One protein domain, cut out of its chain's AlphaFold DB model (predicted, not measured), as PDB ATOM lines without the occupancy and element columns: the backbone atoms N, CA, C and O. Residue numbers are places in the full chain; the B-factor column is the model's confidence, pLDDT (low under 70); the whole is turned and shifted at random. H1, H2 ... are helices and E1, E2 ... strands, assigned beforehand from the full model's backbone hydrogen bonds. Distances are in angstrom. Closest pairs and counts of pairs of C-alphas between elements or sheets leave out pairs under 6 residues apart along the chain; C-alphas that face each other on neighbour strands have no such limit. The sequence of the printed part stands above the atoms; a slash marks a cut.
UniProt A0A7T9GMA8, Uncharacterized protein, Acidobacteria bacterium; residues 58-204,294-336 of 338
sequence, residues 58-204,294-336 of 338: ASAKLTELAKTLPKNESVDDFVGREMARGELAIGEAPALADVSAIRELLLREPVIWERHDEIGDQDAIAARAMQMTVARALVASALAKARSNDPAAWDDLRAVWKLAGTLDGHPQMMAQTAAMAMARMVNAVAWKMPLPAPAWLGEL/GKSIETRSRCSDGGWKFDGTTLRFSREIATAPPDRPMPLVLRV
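What this domain is: This is residues 58 to 204 and 294 to 336 of the 338 residues of an uncharacterized protein of Acidobacteria bacterium (UniProt A0A7T9GMA8). Three helices, H4, H5 and H6, stand side by side as an up-and-down bundle, each running against the one before; H1 and H3 pack together on one side of it, H1 on H4 and H3 on H5, while H2 crosses H4 and H6. A small sheet of three strands lies away from this helical body, at one end of the long dimension, with no helix on it. The 190 printed residues hold seven named helices and then three named strands, E1 to E3, which form a meander, each strand the antiparallel neighbour of the one before, in the order E1, E2, E3. The class is mostly helix; the whole is compact, with a radius of gyration of the C-alphas of 17.2 A and spans of 49 by 37 by 30 A.

How they stand to each other: Start at H1, residues 58 to 67: it touches H4, residues 122 to 147, about perpendicular at 74 degrees, closest at the C-alphas of Ala 66 and Val 134, 6.2 A. H2, residues 73 to 84, touches H4 with residues 75 to 79 alone, at a steep tilt of 65 degrees; its closest C-alphas there are Val 79 and Ala 140, 5.9 A. H3, residues 100 to 108, touches H5, residues 152 to 165, closest at the C-alphas of Arg 103 and Ala 159, 5.3 A. H4, the hub, forms a helical hairpin with H5, at a shallow tilt of 21 degrees; look at the C-alphas of Ala 142 and Ala 153, their closest, 4.0 A. H5 forms the next hairpin with H6, residues 173 to 190, closest at the C-alphas of Ala 164 and Ala 179, 4.3 A. H7, residues 199 to 203, is close to H5 but not clearly touching, with C-alphas 158 and 200 7.8 A apart. In H1 to H6 every O i to N i+4 pair is within hydrogen-bond range; in H7 it is 0 of 1, with 2 of 2 O i to N i+3 pairs. Across E1, residues 308 to 310, and E2, residues 314 to 317, find N 309 and O 316 at 2.9 A; across E2 and E3, residues 333 to 335, find N 315 and O 334 at 2.8 A.

Where its parts are: Find C-alpha 58 at (-23.973, -21.532, 0.292), where H1 begins. H4 starts at C-alpha 122, (-18.522, -37.371, -12.226), and runs 37.9 A; H6 runs 25.6 A and H5 19.9 A. E3 ends at C-alpha 335, (11.475, -30.355, 16.530).

The domain as a whole: The C-alphas of Glu 118 and Gly 312 are the farthest apart, 52.2 A. Residues 205 to 293 are not printed; the gap from C-alpha 204 to C-alpha 294 is 22.3 A. The links H2 to H3, H3 to H4 and E2 to E3 are long. Mean pLDDT of the printed part is 95.1, and no printed residue is under 70.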
ATOM      1  N   ALA A  58     -25.347 -21.638  -0.186       98.12
ATOM      2  CA  ALA A  58     -23.973 -21.532   0.292       98.12
ATOM      3  C   ALA A  58     -23.020 -22.463  -0.479       98.12
ATOM      4  O   ALA A  58     -21.931 -22.025  -0.841       98.12
ATOM      5  N   SER A  59     -23.420 -23.700  -0.804       97.44
ATOM      6  CA  SER A  59     -22.601 -24.596  -1.641       97.44
ATOM      7  C   SER A  59     -22.476 -24.105  -3.082       97.44
ATOM      8  O   SER A  59     -21.383 -24.162  -3.654       97.44
ATOM      9  N   ALA A  60     -23.541 -23.530  -3.649       97.50
ATOM     10  CA  ALA A  60     -23.471 -22.869  -4.952       97.50
ATOM     11  C   ALA A  60     -22.489 -21.682  -4.929       97.50
ATOM     12  O   ALA A  60     -21.595 -21.588  -5.770       97.50
ATOM     13  N   LYS A  61     -22.583 -20.810  -3.915       98.25
ATOM     14  CA  LYS A  61     -21.669 -19.670  -3.751       98.25
ATOM     15  C   LYS A  61     -20.220 -20.111  -3.538       98.25
ATOM     16  O   LYS A  61     -19.313 -19.508  -4.106       98.25
ATOM     17  N   LEU A  62     -19.994 -21.156  -2.741       98.31
ATOM     18  CA  LEU A  62     -18.661 -21.714  -2.526       98.31
ATOM     19  C   LEU A  62     -18.073 -22.252  -3.833       98.31
ATOM     20  O   LEU A  62     -16.904 -22.003  -4.110       98.31
ATOM     21  N   THR A  63     -18.884 -22.925  -4.650       98.06
ATOM     22  CA  THR A  63     -18.476 -23.405  -5.977       98.06
ATOM     23  C   THR A  63     -18.037 -22.251  -6.880       98.06
ATOM     24  O   THR A  63     -16.976 -22.337  -7.494       98.06
ATOM     25  N   GLU A  64     -18.787 -21.146  -6.926       98.25
ATOM     26  CA  GLU A  64     -18.402 -19.968  -7.720       98.25
ATOM     27  C   GLU A  64     -17.102 -19.322  -7.230       98.25
ATOM     28  O   GLU A  64     -16.223 -19.016  -8.032       98.25
ATOM     29  N   LEU A  65     -16.930 -19.174  -5.912       98.31
ATOM     30  CA  LEU A  65     -15.679 -18.667  -5.343       98.31
ATOM     31  C   LEU A  65     -14.500 -19.612  -5.615       98.31
ATOM     32  O   LEU A  65     -13.385 -19.168  -5.862       98.31
ATOM     33  N   ALA A  66     -14.723 -20.925  -5.593       97.62
ATOM     34  CA  ALA A  66     -13.666 -21.894  -5.845       97.62
ATOM     35  C   ALA A  66     -13.189 -21.884  -7.307       97.62
ATOM     36  O   ALA A  66     -12.011 -22.132  -7.556       97.62
ATOM     37  N   LYS A  67     -14.059 -21.543  -8.270       97.00
ATOM     38  CA  LYS A  67     -13.688 -21.398  -9.691       97.00
ATOM     39  C   LYS A  67     -12.665 -20.285  -9.933       97.00
ATOM     40  O   LYS A  67     -11.955 -20.333 -10.934       97.00
ATOM     41  N   THR A  68     -12.572 -19.294  -9.042       96.69
ATOM     42  CA  THR A  68     -11.579 -18.215  -9.159       96.69
ATOM     43  C   THR A  68     -10.207 -18.611  -8.615       96.69
ATOM     44  O   THR A  68      -9.248 -17.860  -8.789       96.69
ATOM     45  N   LEU A  69     -10.087 -19.762  -7.943       96.94
ATOM     46  CA  LEU A  69      -8.803 -20.253  -7.457       96.94
ATOM     47  C   LEU A  69      -8.008 -20.860  -8.622       96.94
ATOM     48  O   LEU A  69      -8.495 -21.780  -9.285       96.94
ATOM     49  N   PRO A  70      -6.770 -20.402  -8.876       92.06
ATOM     50  CA  PRO A  70      -5.941 -21.010  -9.900       92.06
ATOM     51  C   PRO A  70      -5.565 -22.433  -9.478       92.06
ATOM     52  O   PRO A  70      -5.188 -22.672  -8.328       92.06
ATOM     53  N   LYS A  71      -5.589 -23.378 -10.422       89.44
ATOM     54  CA  LYS A  71      -4.917 -24.664 -10.214       89.44
ATOM     55  C   LYS A  71      -3.422 -24.381 -10.085       89.44
ATOM     56  O   LYS A  71      -2.798 -23.931 -11.043       89.44
ATOM     57  N   ASN A  72      -2.872 -24.592  -8.894       90.38
ATOM     58  CA  ASN A  72      -1.528 -24.138  -8.574       90.38
ATOM     59  C   ASN A  72      -0.707 -25.255  -7.919       90.38
ATOM     60  O   ASN A  72      -0.758 -25.456  -6.708       90.38
ATOM     61  N   GLU A  73       0.096 -25.946  -8.729       94.81
ATOM     62  CA  GLU A  73       1.007 -27.001  -8.264       94.81
ATOM     63  C   GLU A  73       1.992 -26.486  -7.205       94.81
ATOM     64  O   GLU A  73       2.327 -27.213  -6.275       94.81
ATOM     65  N   SER A  74       2.379 -25.204  -7.261       96.75
ATOM     66  CA  SER A  74       3.255 -24.613  -6.241       96.75
ATOM     67  C   SER A  74       2.576 -24.488  -4.872       96.75
ATOM     68  O   SER A  74       3.252 -24.607  -3.850       96.75
ATOM     69  N   VAL A  75       1.249 -24.296  -4.832       97.06
ATOM     70  CA  VAL A  75       0.468 -24.310  -3.584       97.06
ATOM     71  C   VAL A  75       0.386 -25.732  -3.042       97.06
ATOM     72  O   VAL A  75       0.634 -25.940  -1.855       97.06
ATOM     73  N   ASP A  76       0.111 -26.712  -3.904       95.75
ATOM     74  CA  ASP A  76       0.051 -28.124  -3.515       95.75
ATOM     75  C   ASP A  76       1.398 -28.605  -2.949       95.75
ATOM     76  O   ASP A  76       1.445 -29.228  -1.882       95.75
ATOM     77  N   ASP A  77       2.507 -28.254  -3.607       96.81
ATOM     78  CA  ASP A  77       3.855 -28.581  -3.145       96.81
ATOM     79  C   ASP A  77       4.251 -27.830  -1.877       96.81
ATOM     80  O   ASP A  77       4.898 -28.417  -1.004       96.81
ATOM     81  N   PHE A  78       3.863 -26.559  -1.742       97.81
ATOM     82  CA  PHE A  78       4.078 -25.795  -0.515       97.81
ATOM     83  C   PHE A  78       3.379 -26.459   0.672       97.81
ATOM     84  O   PHE A  78       4.041 -26.793   1.655       97.81
ATOM     85  N   VAL A  79       2.075 -26.731   0.563       97.31
ATOM     86  CA  VAL A  79       1.296 -27.372   1.635       97.31
ATOM     87  C   VAL A  79       1.857 -28.756   1.953       97.31
ATOM     88  O   VAL A  79       2.136 -29.054   3.114       97.31
ATOM     89  N   GLY A  80       2.100 -29.586   0.934       96.69
ATOM     90  CA  GLY A  80       2.643 -30.930   1.128       96.69
ATOM     91  C   GLY A  80       4.025 -30.934   1.789       96.69
ATOM     92  O   GLY A  80       4.297 -31.778   2.643       96.69
ATOM     93  N   ARG A  81       4.898 -29.983   1.433       97.38
ATOM     94  CA  ARG A  81       6.214 -29.814   2.064       97.38
ATOM     95  C   ARG A  81       6.087 -29.382   3.521       97.38
ATOM     96  O   ARG A  81       6.744 -29.969   4.378       97.38
ATOM     97  N   GLU A  82       5.261 -28.380   3.810       97.94
ATOM     98  CA  GLU A  82       5.110 -27.867   5.175       97.94
ATOM     99  C   GLU A  82       4.475 -28.903   6.108       97.94
ATOM    100  O   GLU A  82       4.904 -29.018   7.257       97.94
ATOM    101  N   MET A  83       3.539 -29.717   5.615       97.19
ATOM    102  CA  MET A  83       2.975 -30.843   6.368       97.19
ATOM    103  C   MET A  83       4.015 -31.924   6.686       97.19
ATOM    104  O   MET A  83       4.056 -32.420   7.811       97.19
ATOM    105  N   ALA A  84       4.867 -32.278   5.720       96.44
ATOM    106  CA  ALA A  84       5.889 -33.311   5.891       96.44
ATOM    107  C   ALA A  84       7.086 -32.854   6.745       96.44
ATOM    108  O   ALA A  84       7.864 -33.677   7.231       96.44
ATOM    109  N   ARG A  85       7.262 -31.541   6.933       95.94
ATOM    110  CA  ARG A  85       8.394 -30.973   7.668       95.94
ATOM    111  C   ARG A  85       8.145 -30.994   9.174       95.94
ATOM    112  O   ARG A  85       7.313 -30.247   9.686       95.94
ATOM    113  N   GLY A  86       8.954 -31.759   9.902       96.50
ATOM    114  CA  GLY A  86       8.918 -31.871  11.367       96.50
ATOM    115  C   GLY A  86       9.581 -30.712  12.113       96.50
ATOM    116  O   GLY A  86      10.177 -30.938  13.158       96.50
ATOM    117  N   GLU A  87       9.524 -29.487  11.590       96.81
ATOM    118  CA  GLU A  87      10.151 -28.294  12.186       96.81
ATOM    119  C   GLU A  87       9.136 -27.153  12.311       96.81
ATOM    120  O   GLU A  87       8.254 -27.025  11.461       96.81
ATOM    121  N   LEU A  88       9.259 -26.323  13.354       95.06
ATOM    122  CA  LEU A  88       8.348 -25.193  13.587       95.06
ATOM    123  C   LEU A  88       8.441 -24.102  12.519       95.06
ATOM    124  O   LEU A  88       7.446 -23.447  12.226       95.06
ATOM    125  N   ALA A  89       9.632 -23.890  11.956       96.69
ATOM    126  CA  ALA A  89       9.847 -22.853  10.960       96.69
ATOM    127  C   ALA A  89       9.004 -23.129   9.707       96.69
ATOM    128  O   ALA A  89       9.142 -24.178   9.075       96.69
ATOM    129  N   ILE A  90       8.167 -22.161   9.339       97.69
ATOM    130  CA  ILE A  90       7.364 -22.190   8.114       97.69
ATOM    131  C   ILE A  90       8.241 -21.700   6.957       97.69
ATOM    132  O   ILE A  90       8.964 -20.714   7.107       97.69
ATOM    133  N   GLY A  91       8.231 -22.393   5.816       97.31
ATOM    134  CA  GLY A  91       8.935 -21.969   4.598       97.31
ATOM    135  C   GLY A  91       8.383 -20.677   3.977       97.31
ATOM    136  O   GLY A  91       7.403 -20.108   4.458       97.31
ATOM    137  N   GLU A  92       9.029 -20.182   2.919       97.94
ATOM    138  CA  GLU A  92       8.467 -19.088   2.111       97.94
ATOM    139  C   GLU A  92       7.263 -19.599   1.307       97.94
ATOM    140  O   GLU A  92       7.313 -20.694   0.732       97.94
ATOM    141  N   ALA A  93       6.187 -18.812   1.292       97.31
ATOM    142  CA  ALA A  93       4.971 -19.133   0.556       97.31
ATOM    143  C   ALA A  93       5.093 -18.704  -0.921       97.31
ATOM    144  O   ALA A  93       5.736 -17.694  -1.213       97.31
ATOM    145  N   PRO A  94       4.468 -19.434  -1.865       97.31
ATOM    146  CA  PRO A  94       4.308 -18.951  -3.235       97.31
ATOM    147  C   PRO A  94       3.323 -17.771  -3.282       97.31
ATOM    148  O   PRO A  94       2.713 -17.412  -2.276       97.31
ATOM    149  N   ALA A  95       3.115 -17.183  -4.462       96.75
ATOM    150  CA  ALA A  95       2.024 -16.230  -4.653       96.75
ATOM    151  C   ALA A  95       0.670 -16.918  -4.384       96.75
ATOM    152  O   ALA A  95       0.348 -17.935  -5.007       96.75
ATOM    153  N   LEU A  96      -0.108 -16.367  -3.450       97.25
ATOM    154  CA  LEU A  96      -1.395 -16.917  -3.023       97.25
ATOM    155  C   LEU A  96      -2.553 -16.067  -3.549       97.25
ATOM    156  O   LEU A  96      -2.475 -14.839  -3.564       97.25
ATOM    157  N   ALA A  97      -3.638 -16.730  -3.947       97.12
ATOM    158  CA  ALA A  97      -4.907 -16.065  -4.215       97.12
ATOM    159  C   ALA A  97      -5.547 -15.581  -2.903       97.12
ATOM    160  O   ALA A  97      -5.324 -16.171  -1.841       97.12
ATOM    161  N   ASP A  98      -6.373 -14.536  -2.977       97.56
ATOM    162  CA  ASP A  98      -7.180 -14.125  -1.830       97.56
ATOM    163  C   ASP A  98      -8.305 -15.139  -1.583       97.56
ATOM    164  O   ASP A  98      -9.128 -15.421  -2.453       97.56
ATOM    165  N   VAL A  99      -8.327 -15.689  -0.370       98.38
ATOM    166  CA  VAL A  99      -9.302 -16.685   0.093       98.38
ATOM    167  C   VAL A  99     -10.273 -16.111   1.128       98.38
ATOM    168  O   VAL A  99     -11.059 -16.856   1.711       98.38
ATOM    169  N   SER A 100     -10.248 -14.797   1.372       98.44
ATOM    170  CA  SER A 100     -11.025 -14.156   2.443       98.44
ATOM    171  C   SER A 100     -12.532 -14.377   2.292       98.44
ATOM    172  O   SER A 100     -13.184 -14.779   3.254       98.44
ATOM    173  N   ALA A 101     -13.073 -14.240   1.077       98.44
ATOM    174  CA  ALA A 101     -14.492 -14.491   0.805       98.44
ATOM    175  C   ALA A 101     -14.900 -15.958   1.039       98.44
ATOM    176  O   ALA A 101     -16.011 -16.234   1.495       98.44
ATOM    177  N   ILE A 102     -13.999 -16.905   0.750       98.62
ATOM    178  CA  ILE A 102     -14.224 -18.336   0.992       98.62
ATOM    179  C   ILE A 102     -14.221 -18.624   2.495       98.62
ATOM    180  O   ILE A 102     -15.138 -19.277   2.994       98.62
ATOM    181  N   ARG A 103     -13.219 -18.106   3.220       98.56
ATOM    182  CA  ARG A 103     -13.139 -18.211   4.683       98.56
ATOM    183  C   ARG A 103     -14.420 -17.683   5.326       98.56
ATOM    184  O   ARG A 103     -15.033 -18.385   6.121       98.56
ATOM    185  N   GLU A 104     -14.828 -16.463   4.985       98.56
ATOM    186  CA  GLU A 104     -16.010 -15.824   5.570       98.56
ATOM    187  C   GLU A 104     -17.286 -16.635   5.339       98.56
ATOM    188  O   GLU A 104     -18.072 -16.815   6.268       98.56
ATOM    189  N   LEU A 105     -17.473 -17.173   4.129       98.56
ATOM    190  CA  LEU A 105     -18.613 -18.031   3.817       98.56
ATOM    191  C   LEU A 105     -18.634 -19.285   4.702       98.56
ATOM    192  O   LEU A 105     -19.647 -19.556   5.343       98.56
ATOM    193  N   LEU A 106     -17.512 -20.010   4.775       98.38
ATOM    194  CA  LEU A 106     -17.388 -21.261   5.534       98.38
ATOM    195  C   LEU A 106     -17.527 -21.072   7.048       98.38
ATOM    196  O   LEU A 106     -17.964 -21.984   7.751       98.38
ATOM    197  N   LEU A 107     -17.140 -19.907   7.569       97.94
ATOM    198  CA  LEU A 107     -17.282 -19.590   8.990       97.94
ATOM    199  C   LEU A 107     -18.692 -19.118   9.360       97.94
ATOM    200  O   LEU A 107     -19.079 -19.252  10.522       97.94
ATOM    201  N   ARG A 108     -19.449 -18.571   8.403       98.19
ATOM    202  CA  ARG A 108     -20.762 -17.961   8.647       98.19
ATOM    203  C   ARG A 108     -21.932 -18.893   8.359       98.19
ATOM    204  O   ARG A 108     -22.919 -18.858   9.090       98.19
ATOM    205  N   GLU A 109     -21.855 -19.673   7.288       96.50
ATOM    206  CA  GLU A 109     -23.000 -20.408   6.749       96.50
ATOM    207  C   GLU A 109     -22.715 -21.913   6.686       96.50
ATOM    208  O   GLU A 109     -21.637 -22.318   6.244       96.50
ATOM    209  N   PRO A 110     -23.672 -22.771   7.085       96.50
ATOM    210  CA  PRO A 110     -23.558 -24.196   6.823       96.50
ATOM    211  C   PRO A 110     -23.636 -24.435   5.312       96.50
ATOM    212  O   PRO A 110     -24.561 -23.981   4.640       96.50
ATOM    213  N   VAL A 111     -22.671 -25.172   4.778       96.94
ATOM    214  CA  VAL A 111     -22.644 -25.584   3.373       96.94
ATOM    215  C   VAL A 111     -23.221 -26.991   3.285       96.94
ATOM    216  O   VAL A 111     -22.717 -27.907   3.932       96.94
ATOM    217  N   ILE A 112     -24.289 -27.149   2.503       95.94
ATOM    218  CA  ILE A 112     -24.954 -28.434   2.274       95.94
ATOM    219  C   ILE A 112     -24.786 -28.782   0.801       95.94
ATOM    220  O   ILE A 112     -25.183 -28.008  -0.077       95.94
ATOM    221  N   TRP A 113     -24.176 -29.934   0.543       94.44
ATOM    222  CA  TRP A 113     -24.003 -30.481  -0.797       94.44
ATOM    223  C   TRP A 113     -25.211 -31.323  -1.186       94.44
ATOM    224  O   TRP A 113     -25.847 -31.948  -0.333       94.44
ATOM    225  N   GLU A 114     -25.514 -31.335  -2.479       92.12
ATOM    226  CA  GLU A 114     -26.437 -32.321  -3.018       92.12
ATOM    227  C   GLU A 114     -25.834 -33.718  -2.851       92.12
ATOM    228  O   GLU A 114     -24.623 -33.900  -2.988       92.12
ATOM    229  N   ARG A 115     -26.675 -34.685  -2.485       88.56
ATOM    230  CA  ARG A 115     -26.261 -36.083  -2.356       88.56
ATOM    231  C   ARG A 115     -26.823 -36.873  -3.519       88.56
ATOM    232  O   ARG A 115     -28.038 -36.927  -3.691       88.56
ATOM    233  N   HIS A 116     -25.922 -37.504  -4.258       79.69
ATOM    234  CA  HIS A 116     -26.259 -38.456  -5.304       79.69
ATOM    235  C   HIS A 116     -26.114 -39.881  -4.765       79.69
ATOM    236  O   HIS A 116     -25.140 -40.196  -4.069       79.69
ATOM    237  N   ASP A 117     -27.077 -40.734  -5.110       75.19
ATOM    238  CA  ASP A 117     -27.145 -42.126  -4.648       75.19
ATOM    239  C   ASP A 117     -26.176 -43.051  -5.411       75.19
ATOM    240  O   ASP A 117     -25.938 -44.192  -5.010       75.19
ATOM    241  N   GLU A 118     -25.591 -42.564  -6.508       81.94
ATOM    242  CA  GLU A 118     -24.701 -43.329  -7.378       81.94
ATOM    243  C   GLU A 118     -23.232 -43.229  -6.942       81.94
ATOM    244  O   GLU A 118     -22.690 -42.149  -6.679       81.94
ATOM    245  N   ILE A 119     -22.555 -44.380  -6.880       79.12
ATOM    246  CA  ILE A 119     -21.114 -44.449  -6.632       79.12
ATOM    247  C   ILE A 119     -20.366 -44.140  -7.931       79.12
ATOM    248  O   ILE A 119     -20.604 -44.767  -8.957       79.12
ATOM    249  N   GLY A 120     -19.396 -43.222  -7.865       78.81
ATOM    250  CA  GLY A 120     -18.524 -42.907  -9.006       78.81
ATOM    251  C   GLY A 120     -19.067 -41.837  -9.955       78.81
ATOM    252  O   GLY A 120     -18.526 -41.673 -11.048       78.81
ATOM    253  N   ASP A 121     -20.087 -41.098  -9.528       85.12
ATOM    254  CA  ASP A 121     -20.605 -39.935 -10.240       85.12
ATOM    255  C   ASP A 121     -19.500 -38.889 -10.539       85.12
ATOM    256  O   ASP A 121     -18.636 -38.588  -9.704       85.12
ATOM    257  N   GLN A 122     -19.510 -38.350 -11.763       87.75
ATOM    258  CA  GLN A 122     -18.522 -37.371 -12.226       87.75
ATOM    259  C   GLN A 122     -18.645 -36.043 -11.476       87.75
ATOM    260  O   GLN A 122     -17.619 -35.417 -11.191       87.75
ATOM    261  N   ASP A 123     -19.862 -35.646 -11.100       87.00
ATOM    262  CA  ASP A 123     -20.080 -34.413 -10.347       87.00
ATOM    263  C   ASP A 123     -19.512 -34.543  -8.929       87.00
ATOM    264  O   ASP A 123     -18.809 -33.644  -8.459       87.00
ATOM    265  N   ALA A 124     -19.663 -35.706  -8.286       87.12
ATOM    266  CA  ALA A 124     -19.000 -36.007  -7.016       87.12
ATOM    267  C   ALA A 124     -17.458 -35.956  -7.110       87.12
ATOM    268  O   ALA A 124     -16.787 -35.425  -6.213       87.12
ATOM    269  N   ILE A 125     -16.866 -36.460  -8.201       90.12
ATOM    270  CA  ILE A 125     -15.413 -36.379  -8.444       90.12
ATOM    271  C   ILE A 125     -14.969 -34.918  -8.614       90.12
ATOM    272  O   ILE A 125     -13.969 -34.500  -8.011       90.12
ATOM    273  N   ALA A 126     -15.709 -34.129  -9.397       91.75
ATOM    274  CA  ALA A 126     -15.431 -32.714  -9.621       91.75
ATOM    275  C   ALA A 126     -15.569 -31.893  -8.327       91.75
ATOM    276  O   ALA A 126     -14.678 -31.103  -7.995       91.75
ATOM    277  N   ALA A 127     -16.627 -32.134  -7.550       92.12
ATOM    278  CA  ALA A 127     -16.856 -31.505  -6.253       92.12
ATOM    279  C   ALA A 127     -15.709 -31.803  -5.283       92.12
ATOM    280  O   ALA A 127     -15.150 -30.883  -4.683       92.12
ATOM    281  N   ARG A 128     -15.269 -33.065  -5.198       93.69
ATOM    282  CA  ARG A 128     -14.110 -33.451  -4.382       93.69
ATOM    283  C   ARG A 128     -12.839 -32.715  -4.804       93.69
ATOM    284  O   ARG A 128     -12.085 -32.250  -3.948       93.69
ATOM    285  N   ALA A 129     -12.565 -32.627  -6.106       94.88
ATOM    286  CA  ALA A 129     -11.389 -31.921  -6.612       94.88
ATOM    287  C   ALA A 129     -11.419 -30.436  -6.218       94.88
ATOM    288  O   ALA A 129     -10.427 -29.913  -5.709       94.88
ATOM    289  N   MET A 130     -12.573 -29.786  -6.378       96.50
ATOM    290  CA  MET A 130     -12.803 -28.401  -5.970       96.50
ATOM    291  C   MET A 130     -12.597 -28.208  -4.460       96.50
ATOM    292  O   MET A 130     -11.820 -27.342  -4.056       96.50
ATOM    293  N   GLN A 131     -13.205 -29.052  -3.621       96.75
ATOM    294  CA  GLN A 131     -13.095 -28.951  -2.162       96.75
ATOM    295  C   GLN A 131     -11.644 -29.106  -1.690       96.75
ATOM    296  O   GLN A 131     -11.185 -28.364  -0.822       96.75
ATOM    297  N   MET A 132     -10.886 -30.031  -2.286       97.31
ATOM    298  CA  MET A 132      -9.468 -30.201  -1.965       97.31
ATOM    299  C   MET A 132      -8.620 -29.000  -2.408       97.31
ATOM    300  O   MET A 132      -7.693 -28.626  -1.690       97.31
ATOM    301  N   THR A 133      -8.939 -28.370  -3.542       97.56
ATOM    302  CA  THR A 133      -8.291 -27.121  -3.984       97.56
ATOM    303  C   THR A 133      -8.550 -25.988  -2.995       97.56
ATOM    304  O   THR A 133      -7.605 -25.330  -2.557       97.56
ATOM    305  N   VAL A 134      -9.805 -25.803  -2.573       98.38
ATOM    306  CA  VAL A 134     -10.174 -24.801  -1.561       98.38
ATOM    307  C   VAL A 134      -9.429 -25.045  -0.250       98.38
ATOM    308  O   VAL A 134      -8.825 -24.123   0.299       98.38
ATOM    309  N   ALA A 135      -9.428 -26.288   0.236       98.38
ATOM    310  CA  ALA A 135      -8.759 -26.644   1.478       98.38
ATOM    311  C   ALA A 135      -7.259 -26.316   1.432       98.38
ATOM    312  O   ALA A 135      -6.741 -25.698   2.358       98.38
ATOM    313  N   ARG A 136      -6.559 -26.667   0.346       98.12
ATOM    314  CA  ARG A 136      -5.126 -26.364   0.199       98.12
ATOM    315  C   ARG A 136      -4.849 -24.867   0.098       98.12
ATOM    316  O   ARG A 136      -3.901 -24.400   0.723       98.12
ATOM    317  N   ALA A 137      -5.683 -24.110  -0.617       98.44
ATOM    318  CA  ALA A 137      -5.548 -22.657  -0.703       98.44
ATOM    319  C   ALA A 137      -5.694 -21.987   0.677       98.44
ATOM    320  O   ALA A 137      -4.876 -21.146   1.048       98.44
ATOM    321  N   LEU A 138      -6.683 -22.413   1.471       98.75
ATOM    322  CA  LEU A 138      -6.870 -21.942   2.845       98.75
ATOM    323  C   LEU A 138      -5.699 -22.339   3.756       98.75
ATOM    324  O   LEU A 138      -5.197 -21.494   4.491       98.75
ATOM    325  N   VAL A 139      -5.207 -23.584   3.689       98.50
ATOM    326  CA  VAL A 139      -4.041 -24.014   4.484       98.50
ATOM    327  C   VAL A 139      -2.777 -23.236   4.110       98.50
ATOM    328  O   VAL A 139      -2.024 -22.829   4.995       98.50
ATOM    329  N   ALA A 140      -2.543 -22.987   2.821       98.50
ATOM    330  CA  ALA A 140      -1.420 -22.170   2.375       98.50
ATOM    331  C   ALA A 140      -1.527 -20.727   2.892       98.50
ATOM    332  O   ALA A 140      -0.537 -20.178   3.379       98.50
ATOM    333  N   SER A 141      -2.728 -20.138   2.849       98.62
ATOM    334  CA  SER A 141      -2.991 -18.809   3.412       98.62
ATOM    335  C   SER A 141      -2.750 -18.776   4.924       98.62
ATOM    336  O   SER A 141      -2.058 -17.877   5.406       98.62
ATOM    337  N   ALA A 142      -3.196 -19.805   5.651       98.69
ATOM    338  CA  ALA A 142      -2.960 -19.942   7.083       98.69
ATOM    339  C   ALA A 142      -1.464 -19.986   7.422       98.69
ATOM    340  O   ALA A 142      -1.013 -19.282   8.321       98.69
ATOM    341  N   LEU A 143      -0.674 -20.777   6.689       98.62
ATOM    342  CA  LEU A 143       0.780 -20.865   6.868       98.62
ATOM    343  C   LEU A 143       1.478 -19.523   6.598       98.62
ATOM    344  O   LEU A 143       2.334 -19.111   7.381       98.62
ATOM    345  N   ALA A 144       1.103 -18.824   5.523       98.38
ATOM    346  CA  ALA A 144       1.668 -17.516   5.191       98.38
ATOM    347  C   ALA A 144       1.356 -16.464   6.271       98.38
ATOM    348  O   ALA A 144       2.259 -15.771   6.735       98.38
ATOM    349  N   LYS A 145       0.101 -16.405   6.735       98.50
ATOM    350  CA  LYS A 145      -0.334 -15.526   7.834       98.50
ATOM    351  C   LYS A 145       0.339 -15.874   9.160       98.50
ATOM    352  O   LYS A 145       0.768 -14.992   9.899       98.50
ATOM    353  N   ALA A 146       0.504 -17.163   9.449       98.12
ATOM    354  CA  ALA A 146       1.209 -17.627  10.636       98.12
ATOM    355  C   ALA A 146       2.672 -17.175  10.633       98.12
ATOM    356  O   ALA A 146       3.165 -16.714  11.656       98.12
ATOM    357  N   ARG A 147       3.359 -17.219   9.484       97.38
ATOM    358  CA  ARG A 147       4.735 -16.708   9.348       97.38
ATOM    359  C   ARG A 147       4.846 -15.228   9.744       97.38
ATOM    360  O   ARG A 147       5.863 -14.833  10.307       97.38
ATOM    361  N   SER A 148       3.806 -14.429   9.498       97.25
ATOM    362  CA  SER A 148       3.720 -13.017   9.896       97.25
ATOM    363  C   SER A 148       3.041 -12.772  11.253       97.25
ATOM    364  O   SER A 148       2.750 -11.624  11.573       97.25
ATOM    365  N   ASN A 149       2.793 -13.812  12.062       97.12
ATOM    366  CA  ASN A 149       2.055 -13.740  13.334       97.12
ATOM    367  C   ASN A 149       0.635 -13.139  13.224       97.12
ATOM    368  O   ASN A 149       0.142 -12.532  14.173       97.12
ATOM    369  N   ASP A 150      -0.034 -13.307  12.083       97.81
ATOM    370  CA  ASP A 150      -1.399 -12.818  11.876       97.81
ATOM    371  C   ASP A 150      -2.430 -13.788  12.506       97.81
ATOM    372  O   ASP A 150      -2.448 -14.976  12.152       97.81
ATOM    373  N   PRO A 151      -3.305 -13.324  13.426       95.81
ATOM    374  CA  PRO A 151      -4.344 -14.150  14.046       95.81
ATOM    375  C   PRO A 151      -5.335 -14.774  13.061       95.81
ATOM    376  O   PRO A 151      -5.860 -15.850  13.352       95.81
ATOM    377  N   ALA A 152      -5.535 -14.180  11.880       97.81
ATOM    378  CA  ALA A 152      -6.413 -14.736  10.852       97.81
ATOM    379  C   ALA A 152      -5.924 -16.095  10.307       97.81
ATOM    380  O   ALA A 152      -6.691 -16.806   9.655       97.81
ATOM    381  N   ALA A 153      -4.684 -16.507  10.610       98.38
ATOM    382  CA  ALA A 153      -4.194 -17.852  10.317       98.38
ATOM    383  C   ALA A 153      -5.076 -18.951  10.940       98.38
ATOM    384  O   ALA A 153      -5.357 -19.969  10.303       98.38
ATOM    385  N   TRP A 154      -5.556 -18.739  12.169       98.31
ATOM    386  CA  TRP A 154      -6.442 -19.696  12.832       98.31
ATOM    387  C   TRP A 154      -7.833 -19.744  12.200       98.31
ATOM    388  O   TRP A 154      -8.433 -20.818  12.151       98.31
ATOM    389  N   ASP A 155      -8.330 -18.620  11.688       98.50
ATOM    390  CA  ASP A 155      -9.633 -18.561  11.025       98.50
ATOM    391  C   ASP A 155      -9.618 -19.285   9.674       98.50
ATOM    392  O   ASP A 155     -10.572 -19.992   9.347       98.50
ATOM    393  N   ASP A 156      -8.520 -19.190   8.920       98.69
ATOM    394  CA  ASP A 156      -8.332 -19.971   7.693       98.69
ATOM    395  C   ASP A 156      -8.310 -21.485   7.994       98.69
ATOM    396  O   ASP A 156      -8.999 -22.256   7.324       98.69
ATOM    397  N   LEU A 157      -7.589 -21.930   9.037       98.56
ATOM    398  CA  LEU A 157      -7.605 -23.344   9.453       98.56
ATOM    399  C   LEU A 157      -8.991 -23.795   9.918       98.56
ATOM    400  O   LEU A 157      -9.421 -24.909   9.606       98.56
ATOM    401  N   ARG A 158      -9.713 -22.933  10.642       98.38
ATOM    402  CA  ARG A 158     -11.084 -23.213  11.069       98.38
ATOM    403  C   ARG A 158     -12.022 -23.338   9.873       98.38
ATOM    404  O   ARG A 158     -12.892 -24.203   9.889       98.38
ATOM    405  N   ALA A 159     -11.839 -22.525   8.833       98.56
ATOM    406  CA  ALA A 159     -12.604 -22.639   7.596       98.56
ATOM    407  C   ALA A 159     -12.352 -23.985   6.895       98.56
ATOM    408  O   ALA A 159     -13.306 -24.615   6.448       98.56
ATOM    409  N   VAL A 160     -11.110 -24.488   6.877       98.50
ATOM    410  CA  VAL A 160     -10.810 -25.843   6.365       98.50
ATOM    411  C   VAL A 160     -11.496 -26.920   7.200       98.50
ATOM    412  O   VAL A 160     -12.067 -27.853   6.643       98.50
ATOM    413  N   TRP A 161     -11.482 -26.789   8.528       97.88
ATOM    414  CA  TRP A 161     -12.200 -27.716   9.406       97.88
ATOM    415  C   TRP A 161     -13.712 -27.691   9.153       97.88
ATOM    416  O   TRP A 161     -14.337 -28.742   9.039       97.88
ATOM    417  N   LYS A 162     -14.298 -26.499   8.985       98.00
ATOM    418  CA  LYS A 162     -15.710 -26.352   8.619       98.00
ATOM    419  C   LYS A 162     -16.010 -26.988   7.270       98.00
ATOM    420  O   LYS A 162     -16.993 -27.711   7.190       98.00
ATOM    421  N   LEU A 163     -15.155 -26.791   6.263       98.06
ATOM    422  CA  LEU A 163     -15.277 -27.444   4.958       98.06
ATOM    423  C   LEU A 163     -15.237 -28.971   5.081       98.06
ATOM    424  O   LEU A 163     -16.087 -29.636   4.496       98.06
ATOM    425  N   ALA A 164     -14.314 -29.524   5.871       96.81
ATOM    426  CA  ALA A 164     -14.263 -30.961   6.139       96.81
ATOM    427  C   ALA A 164     -15.589 -31.463   6.734       96.81
ATOM    428  O   ALA A 164     -16.154 -32.426   6.228       96.81
ATOM    429  N   GLY A 165     -16.133 -30.744   7.721       95.75
ATOM    430  CA  GLY A 165     -17.413 -31.077   8.351       95.75
ATOM    431  C   GLY A 165     -18.627 -31.014   7.414       95.75
ATOM    432  O   GLY A 165     -19.638 -31.649   7.688       95.75
ATOM    433  N   THR A 166     -18.549 -30.313   6.274       95.62
ATOM    434  CA  THR A 166     -19.626 -30.344   5.254       95.62
ATOM    435  C   THR A 166     -19.766 -31.708   4.578       95.62
ATOM    436  O   THR A 166     -20.783 -31.983   3.942       95.62
ATOM    437  N   LEU A 167     -18.731 -32.544   4.688       94.25
ATOM    438  CA  LEU A 167     -18.680 -33.894   4.143       94.25
ATOM    439  C   LEU A 167     -19.005 -34.951   5.198       94.25
ATOM    440  O   LEU A 167     -19.138 -36.126   4.848       94.25
ATOM    441  N   ASP A 168     -19.148 -34.564   6.466       89.62
ATOM    442  CA  ASP A 168     -19.570 -35.486   7.510       89.62
ATOM    443  C   ASP A 168     -20.958 -36.028   7.167       89.62
ATOM    444  O   ASP A 168     -21.877 -35.309   6.762       89.62
ATOM    445  N   GLY A 169     -21.096 -37.344   7.274       84.31
ATOM    446  CA  GLY A 169     -22.324 -38.016   6.893       84.31
ATOM    447  C   GLY A 169     -22.611 -38.024   5.385       84.31
ATOM    448  O   GLY A 169     -23.760 -38.132   4.964       84.31
ATOM    449  N   HIS A 170     -21.597 -37.863   4.538       90.75
ATOM    450  CA  HIS A 170     -21.717 -38.210   3.129       90.75
ATOM    451  C   HIS A 170     -21.525 -39.730   2.948       90.75
ATOM    452  O   HIS A 170     -20.504 -40.250   3.409       90.75
ATOM    453  N   PRO A 171     -22.432 -40.444   2.255       89.88
ATOM    454  CA  PRO A 171     -22.370 -41.907   2.146       89.88
ATOM    455  C   PRO A 171     -21.183 -42.408   1.308       89.88
ATOM    456  O   PRO A 171     -20.710 -43.530   1.465       89.88
ATOM    457  N   GLN A 172     -20.665 -41.568   0.409       90.31
ATOM    458  CA  GLN A 172     -19.557 -41.946  -0.468       90.31
ATOM    459  C   GLN A 172     -18.191 -41.929   0.241       90.31
ATOM    460  O   GLN A 172     -17.751 -40.904   0.770       90.31
ATOM    461  N   MET A 173     -17.444 -43.030   0.107       90.94
ATOM    462  CA  MET A 173     -16.070 -43.184   0.615       90.94
ATOM    463  C   MET A 173     -15.113 -42.078   0.124       90.94
ATOM    464  O   MET A 173     -14.244 -41.604   0.860       90.94
ATOM    465  N   MET A 174     -15.276 -41.609  -1.116       90.88
ATOM    466  CA  MET A 174     -14.451 -40.529  -1.673       90.88
ATOM    467  C   MET A 174     -14.612 -39.197  -0.923       90.88
ATOM    468  O   MET A 174     -13.624 -38.481  -0.744       90.88
ATOM    469  N   ALA A 175     -15.825 -38.885  -0.460       92.75
ATOM    470  CA  ALA A 175     -16.104 -37.683   0.321       92.75
ATOM    471  C   ALA A 175     -15.519 -37.804   1.736       92.75
ATOM    472  O   ALA A 175     -14.784 -36.920   2.173       92.75
ATOM    473  N   GLN A 176     -15.724 -38.941   2.411       93.94
ATOM    474  CA  GLN A 176     -15.161 -39.172   3.749       93.94
ATOM    475  C   GLN A 176     -13.629 -39.148   3.760       93.94
ATOM    476  O   GLN A 176     -12.999 -38.580   4.654       93.94
ATOM    477  N   THR A 177     -12.989 -39.709   2.731       93.50
ATOM    478  CA  THR A 177     -11.525 -39.639   2.607       93.50
ATOM    479  C   THR A 177     -11.020 -38.221   2.338       93.50
ATOM    480  O   THR A 177      -9.920 -37.886   2.784       93.50
ATOM    481  N   ALA A 178     -11.795 -37.374   1.651       95.00
ATOM    482  CA  ALA A 178     -11.479 -35.956   1.485       95.00
ATOM    483  C   ALA A 178     -11.619 -35.190   2.812       95.00
ATOM    484  O   ALA A 178     -10.690 -34.476   3.188       95.00
ATOM    485  N   ALA A 179     -12.703 -35.414   3.562       95.81
ATOM    486  CA  ALA A 179     -12.914 -34.844   4.895       95.81
ATOM    487  C   ALA A 179     -11.748 -35.177   5.841       95.81
ATOM    488  O   ALA A 179     -11.127 -34.290   6.433       95.81
ATOM    489  N   MET A 180     -11.367 -36.458   5.896       95.25
ATOM    490  CA  MET A 180     -10.217 -36.926   6.669       95.25
ATOM    491  C   MET A 180      -8.914 -36.254   6.214       95.25
ATOM    492  O   MET A 180      -8.110 -35.843   7.050       95.25
ATOM    493  N   ALA A 181      -8.679 -36.133   4.903       95.12
ATOM    494  CA  ALA A 181      -7.487 -35.466   4.390       95.12
ATOM    495  C   ALA A 181      -7.429 -33.996   4.837       95.12
ATOM    496  O   ALA A 181      -6.379 -33.546   5.289       95.12
ATOM    497  N   MET A 182      -8.547 -33.269   4.787       97.50
ATOM    498  CA  MET A 182      -8.636 -31.884   5.264       97.50
ATOM    499  C   MET A 182      -8.365 -31.766   6.765       97.50
ATOM    500  O   MET A 182      -7.550 -30.937   7.168       97.50
ATOM    501  N   ALA A 183      -8.962 -32.634   7.584       96.12
ATOM    502  CA  ALA A 183      -8.707 -32.673   9.024       96.12
ATOM    503  C   ALA A 183      -7.218 -32.923   9.332       96.12
ATOM    504  O   ALA A 183      -6.623 -32.253  10.178       96.12
ATOM    505  N   ARG A 184      -6.578 -33.827   8.576       96.19
ATOM    506  CA  ARG A 184      -5.136 -34.088   8.670       96.19
ATOM    507  C   ARG A 184      -4.289 -32.883   8.281       96.19
ATOM    508  O   ARG A 184      -3.318 -32.607   8.979       96.19
ATOM    509  N   MET A 185      -4.658 -32.146   7.229       97.81
ATOM    510  CA  MET A 185      -3.972 -30.898   6.865       97.81
ATOM    511  C   MET A 185      -4.062 -29.862   7.994       97.81
ATOM    512  O   MET A 185      -3.037 -29.300   8.382       97.81
ATOM    513  N   VAL A 186      -5.256 -29.664   8.572       98.06
ATOM    514  CA  VAL A 186      -5.456 -28.763   9.723       98.06
ATOM    515  C   VAL A 186      -4.556 -29.173  10.885       98.06
ATOM    516  O   VAL A 186      -3.800 -28.352  11.398       98.06
ATOM    517  N   ASN A 187      -4.576 -30.451  11.265       97.62
ATOM    518  CA  ASN A 187      -3.760 -30.960  12.361       97.62
ATOM    519  C   ASN A 187      -2.251 -30.801  12.112       97.62
ATOM    520  O   ASN A 187      -1.526 -30.363  13.004       97.62
ATOM    521  N   ALA A 188      -1.786 -31.138  10.906       96.94
ATOM    522  CA  ALA A 188      -0.377 -31.085  10.524       96.94
ATOM    523  C   ALA A 188       0.206 -29.669  10.560       96.94
ATOM    524  O   ALA A 188       1.410 -29.499  10.745       96.94
ATOM    525  N   VAL A 189      -0.641 -28.656  10.389       97.75
ATOM    526  CA  VAL A 189      -0.241 -27.251  10.358       97.75
ATOM    527  C   VAL A 189      -0.497 -26.545  11.695       97.75
ATOM    528  O   VAL A 189       0.266 -25.654  12.066       97.75
ATOM    529  N   ALA A 190      -1.495 -26.975  12.471       97.94
ATOM    530  CA  ALA A 190      -1.877 -26.337  13.732       97.94
ATOM    531  C   ALA A 190      -0.722 -26.214  14.743       97.94
ATOM    532  O   ALA A 190      -0.576 -25.178  15.385       97.94
ATOM    533  N   TRP A 191       0.147 -27.223  14.873       96.44
ATOM    534  CA  TRP A 191       1.258 -27.167  15.838       96.44
ATOM    535  C   TRP A 191       2.329 -26.110  15.495       96.44
ATOM    536  O   TRP A 191       3.073 -25.685  16.385       96.44
ATOM    537  N   LYS A 192       2.376 -25.655  14.233       97.00
ATOM    538  CA  LYS A 192       3.287 -24.607  13.736       97.00
ATOM    539  C   LYS A 192       2.756 -23.187  13.960       97.00
ATOM    540  O   LYS A 192       3.509 -22.232  13.816       97.00
ATOM    541  N   MET A 193       1.479 -23.028  14.307       97.19
ATOM    542  CA  MET A 193       0.841 -21.717  14.465       97.19
ATOM    543  C   MET A 193       1.430 -20.959  15.661       97.19
ATOM    544  O   MET A 193       1.321 -21.461  16.777       97.19
ATOM    545  N   PRO A 194       2.037 -19.770  15.506       93.88
ATOM    546  CA  PRO A 194       2.798 -19.125  16.584       93.88
ATOM    547  C   PRO A 194       1.927 -18.589  17.726       93.88
ATOM    548  O   PRO A 194       2.391 -18.493  18.862       93.88
ATOM    549  N   LEU A 195       0.658 -18.297  17.446       94.75
ATOM    550  CA  LEU A 195      -0.304 -17.810  18.428       94.75
ATOM    551  C   LEU A 195      -0.915 -18.964  19.243       94.75
ATOM    552  O   LEU A 195      -0.917 -20.103  18.767       94.75
ATOM    553  N   PRO A 196      -1.450 -18.692  20.451       96.25
ATOM    554  CA  PRO A 196      -2.108 -19.705  21.274       96.25
ATOM    555  C   PRO A 196      -3.200 -20.461  20.514       96.25
ATOM    556  O   PRO A 196      -3.905 -19.882  19.684       96.25
ATOM    557  N   ALA A 197      -3.336 -21.755  20.805       96.88
ATOM    558  CA  ALA A 197      -4.324 -22.593  20.147       96.88
ATOM    559  C   ALA A 197      -5.754 -22.176  20.547       96.88
ATOM    560  O   ALA A 197      -6.042 -22.027  21.738       96.88
ATOM    561  N   PRO A 198      -6.669 -22.003  19.582       97.12
ATOM    562  CA  PRO A 198      -8.054 -21.663  19.868       97.12
ATOM    563  C   PRO A 198      -8.822 -22.875  20.408       97.12
ATOM    564  O   PRO A 198      -8.521 -24.021  20.076       97.12
ATOM    565  N   ALA A 199      -9.879 -22.622  21.187       96.19
ATOM    566  CA  ALA A 199     -10.681 -23.675  21.820       96.19
ATOM    567  C   ALA A 199     -11.285 -24.675  20.815       96.19
ATOM    568  O   ALA A 199     -11.330 -25.872  21.095       96.19
ATOM    569  N   TRP A 200     -11.682 -24.203  19.625       96.06
ATOM    570  CA  TRP A 200     -12.274 -25.057  18.591       96.06
ATOM    571  C   TRP A 200     -11.322 -26.159  18.114       96.06
ATOM    572  O   TRP A 200     -11.780 -27.180  17.617       96.06
ATOM    573  N   LEU A 201     -10.000 -26.009  18.281       95.81
ATOM    574  CA  LEU A 201      -9.045 -27.042  17.870       95.81
ATOM    575  C   LEU A 201      -9.254 -28.356  18.650       95.81
ATOM    576  O   LEU A 201      -8.977 -29.439  18.132       95.81
ATOM    577  N   GLY A 202      -9.795 -28.269  19.870       92.44
ATOM    578  CA  GLY A 202     -10.208 -29.429  20.661       92.44
ATOM    579  C   GLY A 202     -11.392 -30.200  20.064       92.44
ATOM    580  O   GLY A 202     -11.564 -31.371  20.393       92.44
ATOM    581  N   GLU A 203     -12.168 -29.585  19.164       91.69
ATOM    582  CA  GLU A 203     -13.298 -30.216  18.465       91.69
ATOM    583  C   GLU A 203     -12.849 -31.191  17.373       91.69
ATOM    584  O   GLU A 203     -13.655 -32.008  16.930       91.69
ATOM    585  N   LEU A 204     -11.581 -31.147  16.934       88.25
ATOM    586  CA  LEU A 204     -11.050 -32.173  16.039       88.25
ATOM    587  C   LEU A 204     -11.243 -33.541  16.714       88.25
ATOM    588  O   LEU A 204     -10.890 -33.719  17.880       88.25
ATOM    589  N   GLY A 294       4.766 -24.524  27.896       96.06
ATOM    590  CA  GLY A 294       5.561 -24.923  29.060       96.06
ATOM    591  C   GLY A 294       4.938 -26.054  29.888       96.06
ATOM    592  O   GLY A 294       5.379 -26.314  31.006       96.06
ATOM    593  N   LYS A 295       3.919 -26.740  29.359       97.50
ATOM    594  CA  LYS A 295       3.245 -27.864  30.017       97.50
ATOM    595  C   LYS A 295       3.976 -29.176  29.737       97.50
ATOM    596  O   LYS A 295       4.598 -29.362  28.690       97.50
ATOM    597  N   SER A 296       3.856 -30.125  30.666       97.44
ATOM    598  CA  SER A 296       4.330 -31.497  30.462       97.44
ATOM    599  C   SER A 296       3.565 -32.180  29.326       97.44
ATOM    600  O   SER A 296       2.372 -31.925  29.131       97.44
ATOM    601  N   ILE A 297       4.243 -33.063  28.590       98.25
ATOM    602  CA  ILE A 297       3.604 -33.907  27.575       98.25
ATOM    603  C   ILE A 297       2.742 -34.997  28.212       98.25
ATOM    604  O   ILE A 297       2.997 -35.443  29.331       98.25
ATOM    605  N   GLU A 298       1.773 -35.484  27.453       98.06
ATOM    606  CA  GLU A 298       1.084 -36.741  27.712       98.06
ATOM    607  C   GLU A 298       1.879 -37.874  27.058       98.06
ATOM    608  O   GLU A 298       1.937 -38.002  25.836       98.06
ATOM    609  N   THR A 299       2.547 -38.682  27.884       97.75
ATOM    610  CA  THR A 299       3.417 -39.778  27.419       97.75
ATOM    611  C   THR A 299       2.629 -40.992  26.933       97.75
ATOM    612  O   THR A 299       3.103 -41.738  26.075       97.75
ATOM    613  N   ARG A 300       1.422 -41.206  27.469       97.69
ATOM    614  CA  ARG A 300       0.547 -42.315  27.084       97.69
ATOM    615  C   ARG A 300      -0.208 -41.961  25.808       97.69
ATOM    616  O   ARG A 300      -0.927 -40.971  25.780       97.69
ATOM    617  N   SER A 301      -0.069 -42.799  24.788       96.69
ATOM    618  CA  SER A 301      -0.856 -42.697  23.559       96.69
ATOM    619  C   SER A 301      -2.146 -43.506  23.665       96.69
ATOM    620  O   SER A 301      -2.210 -44.502  24.392       96.69
ATOM    621  N   ARG A 302      -3.171 -43.104  22.907       95.38
ATOM    622  CA  ARG A 302      -4.351 -43.937  22.636       95.38
ATOM    623  C   ARG A 302      -4.058 -45.017  21.589       95.38
ATOM    624  O   ARG A 302      -4.850 -45.943  21.437       95.38
ATOM    625  N   CYS A 303      -2.935 -44.916  20.881       95.69
ATOM    626  CA  CYS A 303      -2.376 -45.988  20.072       95.69
ATOM    627  C   CYS A 303      -1.742 -47.040  20.992       95.69
ATOM    628  O   CYS A 303      -0.740 -46.773  21.655       95.69
ATOM    629  N   SER A 304      -2.302 -48.248  21.047       96.19
ATOM    630  CA  SER A 304      -1.820 -49.297  21.964       96.19
ATOM    631  C   SER A 304      -0.424 -49.845  21.626       96.19
ATOM    632  O   SER A 304       0.136 -50.624  22.390       96.19
ATOM    633  N   ASP A 305       0.125 -49.483  20.471       94.50
ATOM    634  CA  ASP A 305       1.414 -49.916  19.928       94.50
ATOM    635  C   ASP A 305       2.548 -48.891  20.117       94.50
ATOM    636  O   ASP A 305       3.661 -49.125  19.631       94.50
ATOM    637  N   GLY A 306       2.317 -47.788  20.841       96.06
ATOM    638  CA  GLY A 306       3.364 -46.813  21.143       96.06
ATOM    639  C   GLY A 306       3.013 -45.770  22.207       96.06
ATOM    640  O   GLY A 306       2.001 -45.842  22.894       96.06
ATOM    641  N   GLY A 307       3.907 -44.799  22.374       97.75
ATOM    642  CA  GLY A 307       3.783 -43.685  23.312       97.75
ATOM    643  C   GLY A 307       4.679 -42.514  22.917       97.75
ATOM    644  O   GLY A 307       5.465 -42.607  21.973       97.75
ATOM    645  N   TRP A 308       4.582 -41.411  23.651       98.50
ATOM    646  CA  TRP A 308       5.306 -40.172  23.365       98.50
ATOM    647  C   TRP A 308       6.507 -39.980  24.285       98.50
ATOM    648  O   TRP A 308       6.442 -40.228  25.490       98.50
ATOM    649  N   LYS A 309       7.608 -39.497  23.706       98.38
ATOM    650  CA  LYS A 309       8.826 -39.094  24.417       98.38
ATOM    651  C   LYS A 309       9.237 -37.693  23.982       98.38
ATOM    652  O   LYS A 309       9.085 -37.339  22.815       98.38
ATOM    653  N   PHE A 310       9.787 -36.924  24.914       98.31
ATOM    654  CA  PHE A 310      10.330 -35.596  24.659       98.31
ATOM    655  C   PHE A 310      11.698 -35.470  25.329       98.31
ATOM    656  O   PHE A 310      11.812 -35.716  26.526       98.31
ATOM    657  N   ASP A 311      12.722 -35.108  24.557       97.62
ATOM    658  CA  ASP A 311      14.113 -35.006  25.031       97.62
ATOM    659  C   ASP A 311      14.535 -33.577  25.422       97.62
ATOM    660  O   ASP A 311      15.703 -33.319  25.698       97.62
ATOM    661  N   GLY A 312      13.588 -32.638  25.439       96.88
ATOM    662  CA  GLY A 312      13.848 -31.215  25.654       96.88
ATOM    663  C   GLY A 312      13.797 -30.384  24.371       96.88
ATOM    664  O   GLY A 312      13.504 -29.191  24.466       96.88
ATOM    665  N   THR A 313      13.973 -31.004  23.198       97.44
ATOM    666  CA  THR A 313      13.938 -30.343  21.875       97.44
ATOM    667  C   THR A 313      13.024 -31.042  20.871       97.44
ATOM    668  O   THR A 313      12.298 -30.389  20.117       97.44
ATOM    669  N   THR A 314      13.009 -32.372  20.899       98.12
ATOM    670  CA  THR A 314      12.351 -33.228  19.921       98.12
ATOM    671  C   THR A 314      11.277 -34.063  20.600       98.12
ATOM    672  O   THR A 314      11.541 -34.820  21.536       98.12
ATOM    673  N   LEU A 315      10.046 -33.933  20.111       98.44
ATOM    674  CA  LEU A 315       8.924 -34.806  20.434       98.44
ATOM    675  C   LEU A 315       8.932 -35.983  19.458       98.44
ATOM    676  O   LEU A 315       8.976 -35.780  18.247       98.44
ATOM    677  N   ARG A 316       8.877 -37.214  19.961       98.12
ATOM    678  CA  ARG A 316       8.939 -38.426  19.139       98.12
ATOM    679  C   ARG A 316       7.948 -39.479  19.619       98.12
ATOM    680  O   ARG A 316       7.875 -39.765  20.816       98.12
ATOM    681  N   PHE A 317       7.260 -40.102  18.670       98.12
ATOM    682  CA  PHE A 317       6.510 -41.328  18.913       98.12
ATOM    683  C   PHE A 317       7.461 -42.527  19.000       98.12
ATOM    684  O   PHE A 317       8.414 -42.640  18.229       98.12
ATOM    685  N   SER A 318       7.239 -43.426  19.956       96.94
ATOM    686  CA  SER A 318       8.174 -44.510  20.285       96.94
ATOM    687  C   SER A 318       8.332 -45.568  19.194       96.94
ATOM    688  O   SER A 318       9.272 -46.358  19.256       96.94
ATOM    689  N   ARG A 319       7.404 -45.616  18.238       93.94
ATOM    690  CA  ARG A 319       7.346 -46.599  17.160       93.94
ATOM    691  C   ARG A 319       7.247 -45.884  15.818       93.94
ATOM    692  O   ARG A 319       6.628 -44.831  15.713       93.94
ATOM    693  N   GLU A 320       7.835 -46.462  14.781       92.88
ATOM    694  CA  GLU A 320       7.576 -46.016  13.417       92.88
ATOM    695  C   GLU A 320       6.247 -46.603  12.928       92.88
ATOM    696  O   GLU A 320       6.029 -47.810  13.007       92.88
ATOM    697  N   ILE A 321       5.344 -45.740  12.457       92.31
ATOM    698  CA  ILE A 321       4.077 -46.148  11.845       92.31
ATOM    699  C   ILE A 321       4.241 -46.024  10.335       92.31
ATOM    700  O   ILE A 321       4.619 -44.951   9.847       92.31
ATOM    701  N   ALA A 322       3.929 -47.093   9.603       88.00
ATOM    702  CA  ALA A 322       4.073 -47.121   8.156       88.00
ATOM    703  C   ALA A 322       3.288 -45.981   7.476       88.00
ATOM    704  O   ALA A 322       2.196 -45.584   7.898       88.00
ATOM    705  N   THR A 323       3.859 -45.442   6.401       85.62
ATOM    706  CA  THR A 323       3.193 -44.510   5.483       85.62
ATOM    707  C   THR A 323       2.774 -45.248   4.213       85.62
ATOM    708  O   THR A 323       3.298 -46.316   3.898       85.62
ATOM    709  N   ALA A 324       1.810 -44.697   3.476       74.81
ATOM    710  CA  ALA A 324       1.425 -45.199   2.162       74.81
ATOM    711  C   ALA A 324       1.598 -44.071   1.128       74.81
ATOM    712  O   ALA A 324       0.924 -43.046   1.258       74.81
ATOM    713  N   PRO A 325       2.475 -44.218   0.117       74.31
ATOM    714  CA  PRO A 325       2.534 -43.283  -1.004       74.31
ATOM    715  C   PRO A 325       1.166 -43.156  -1.702       74.31
ATOM    716  O   PRO A 325       0.389 -44.112  -1.681       74.31
ATOM    717  N   PRO A 326       0.843 -42.010  -2.327       73.19
ATOM    718  CA  PRO A 326       1.651 -40.791  -2.467       73.19
ATOM    719  C   PRO A 326       1.534 -39.825  -1.271       73.19
ATOM    720  O   PRO A 326       1.881 -38.652  -1.397       73.19
ATOM    721  N   ASP A 327       1.004 -40.277  -0.130       74.31
ATOM    722  CA  ASP A 327       0.734 -39.412   1.017       74.31
ATOM    723  C   ASP A 327       2.021 -38.786   1.584       74.31
ATOM    724  O   ASP A 327       3.057 -39.446   1.699       74.31
ATOM    725  N   ARG A 328       1.936 -37.511   1.982       87.25
ATOM    726  CA  ARG A 328       3.002 -36.753   2.660       87.25
ATOM    727  C   ARG A 328       2.527 -36.416   4.080       87.25
ATOM    728  O   ARG A 328       2.148 -35.276   4.351       87.25
ATOM    729  N   PRO A 329       2.443 -37.419   4.971       91.75
ATOM    730  CA  PRO A 329       1.823 -37.250   6.274       91.75
ATOM    731  C   PRO A 329       2.678 -36.390   7.198       91.75
ATOM    732  O   PRO A 329       3.893 -36.279   7.025       91.75
ATOM    733  N   MET A 330       2.046 -35.868   8.249       95.75
ATOM    734  CA  MET A 330       2.772 -35.254   9.353       95.75
ATOM    735  C   MET A 330       3.773 -36.265   9.948       95.75
ATOM    736  O   MET A 330       3.412 -37.428  10.196       95.75
ATOM    737  N   PRO A 331       5.037 -35.868  10.174       96.31
ATOM    738  CA  PRO A 331       6.001 -36.739  10.825       96.31
ATOM    739  C   PRO A 331       5.637 -36.923  12.301       96.31
ATOM    740  O   PRO A 331       5.180 -36.000  12.967       96.31
ATOM    741  N   LEU A 332       5.907 -38.110  12.843       97.25
ATOM    742  CA  LEU A 332       5.748 -38.400  14.276       97.25
ATOM    743  C   LEU A 332       7.029 -38.088  15.075       97.25
ATOM    744  O   LEU A 332       7.234 -38.592  16.180       97.25
ATOM    745  N   VAL A 333       7.901 -37.268  14.484       97.62
ATOM    746  CA  VAL A 333       9.122 -36.714  15.069       97.62
ATOM    747  C   VAL A 333       9.115 -35.217  14.776       97.62
ATOM    748  O   VAL A 333       9.253 -34.816  13.622       97.62
ATOM    749  N   LEU A 334       8.925 -34.399  15.809       98.06
ATOM    750  CA  LEU A 334       8.776 -32.950  15.704       98.06
ATOM    751  C   LEU A 334       9.865 -32.243  16.509       98.06
ATOM    752  O   LEU A 334      10.000 -32.474  17.709       98.06
ATOM    753  N   ARG A 335      10.597 -31.329  15.875       97.62
ATOM    754  CA  ARG A 335      11.475 -30.355  16.530       97.62
ATOM    755  C   ARG A 335      10.626 -29.174  16.986       97.62
ATOM    756  O   ARG A 335      10.224 -28.337  16.179       97.62
ATOM    757  N   VAL A 336      10.305 -29.160  18.275       95.19
ATOM    758  CA  VAL A 336       9.366 -28.207  18.896       95.19
ATOM    759  C   VAL A 336      10.070 -27.068  19.633       95.19
ATOM    760  O   VAL A 336       9.411 -26.157  20.125       95.19
TER     761      VAL A 336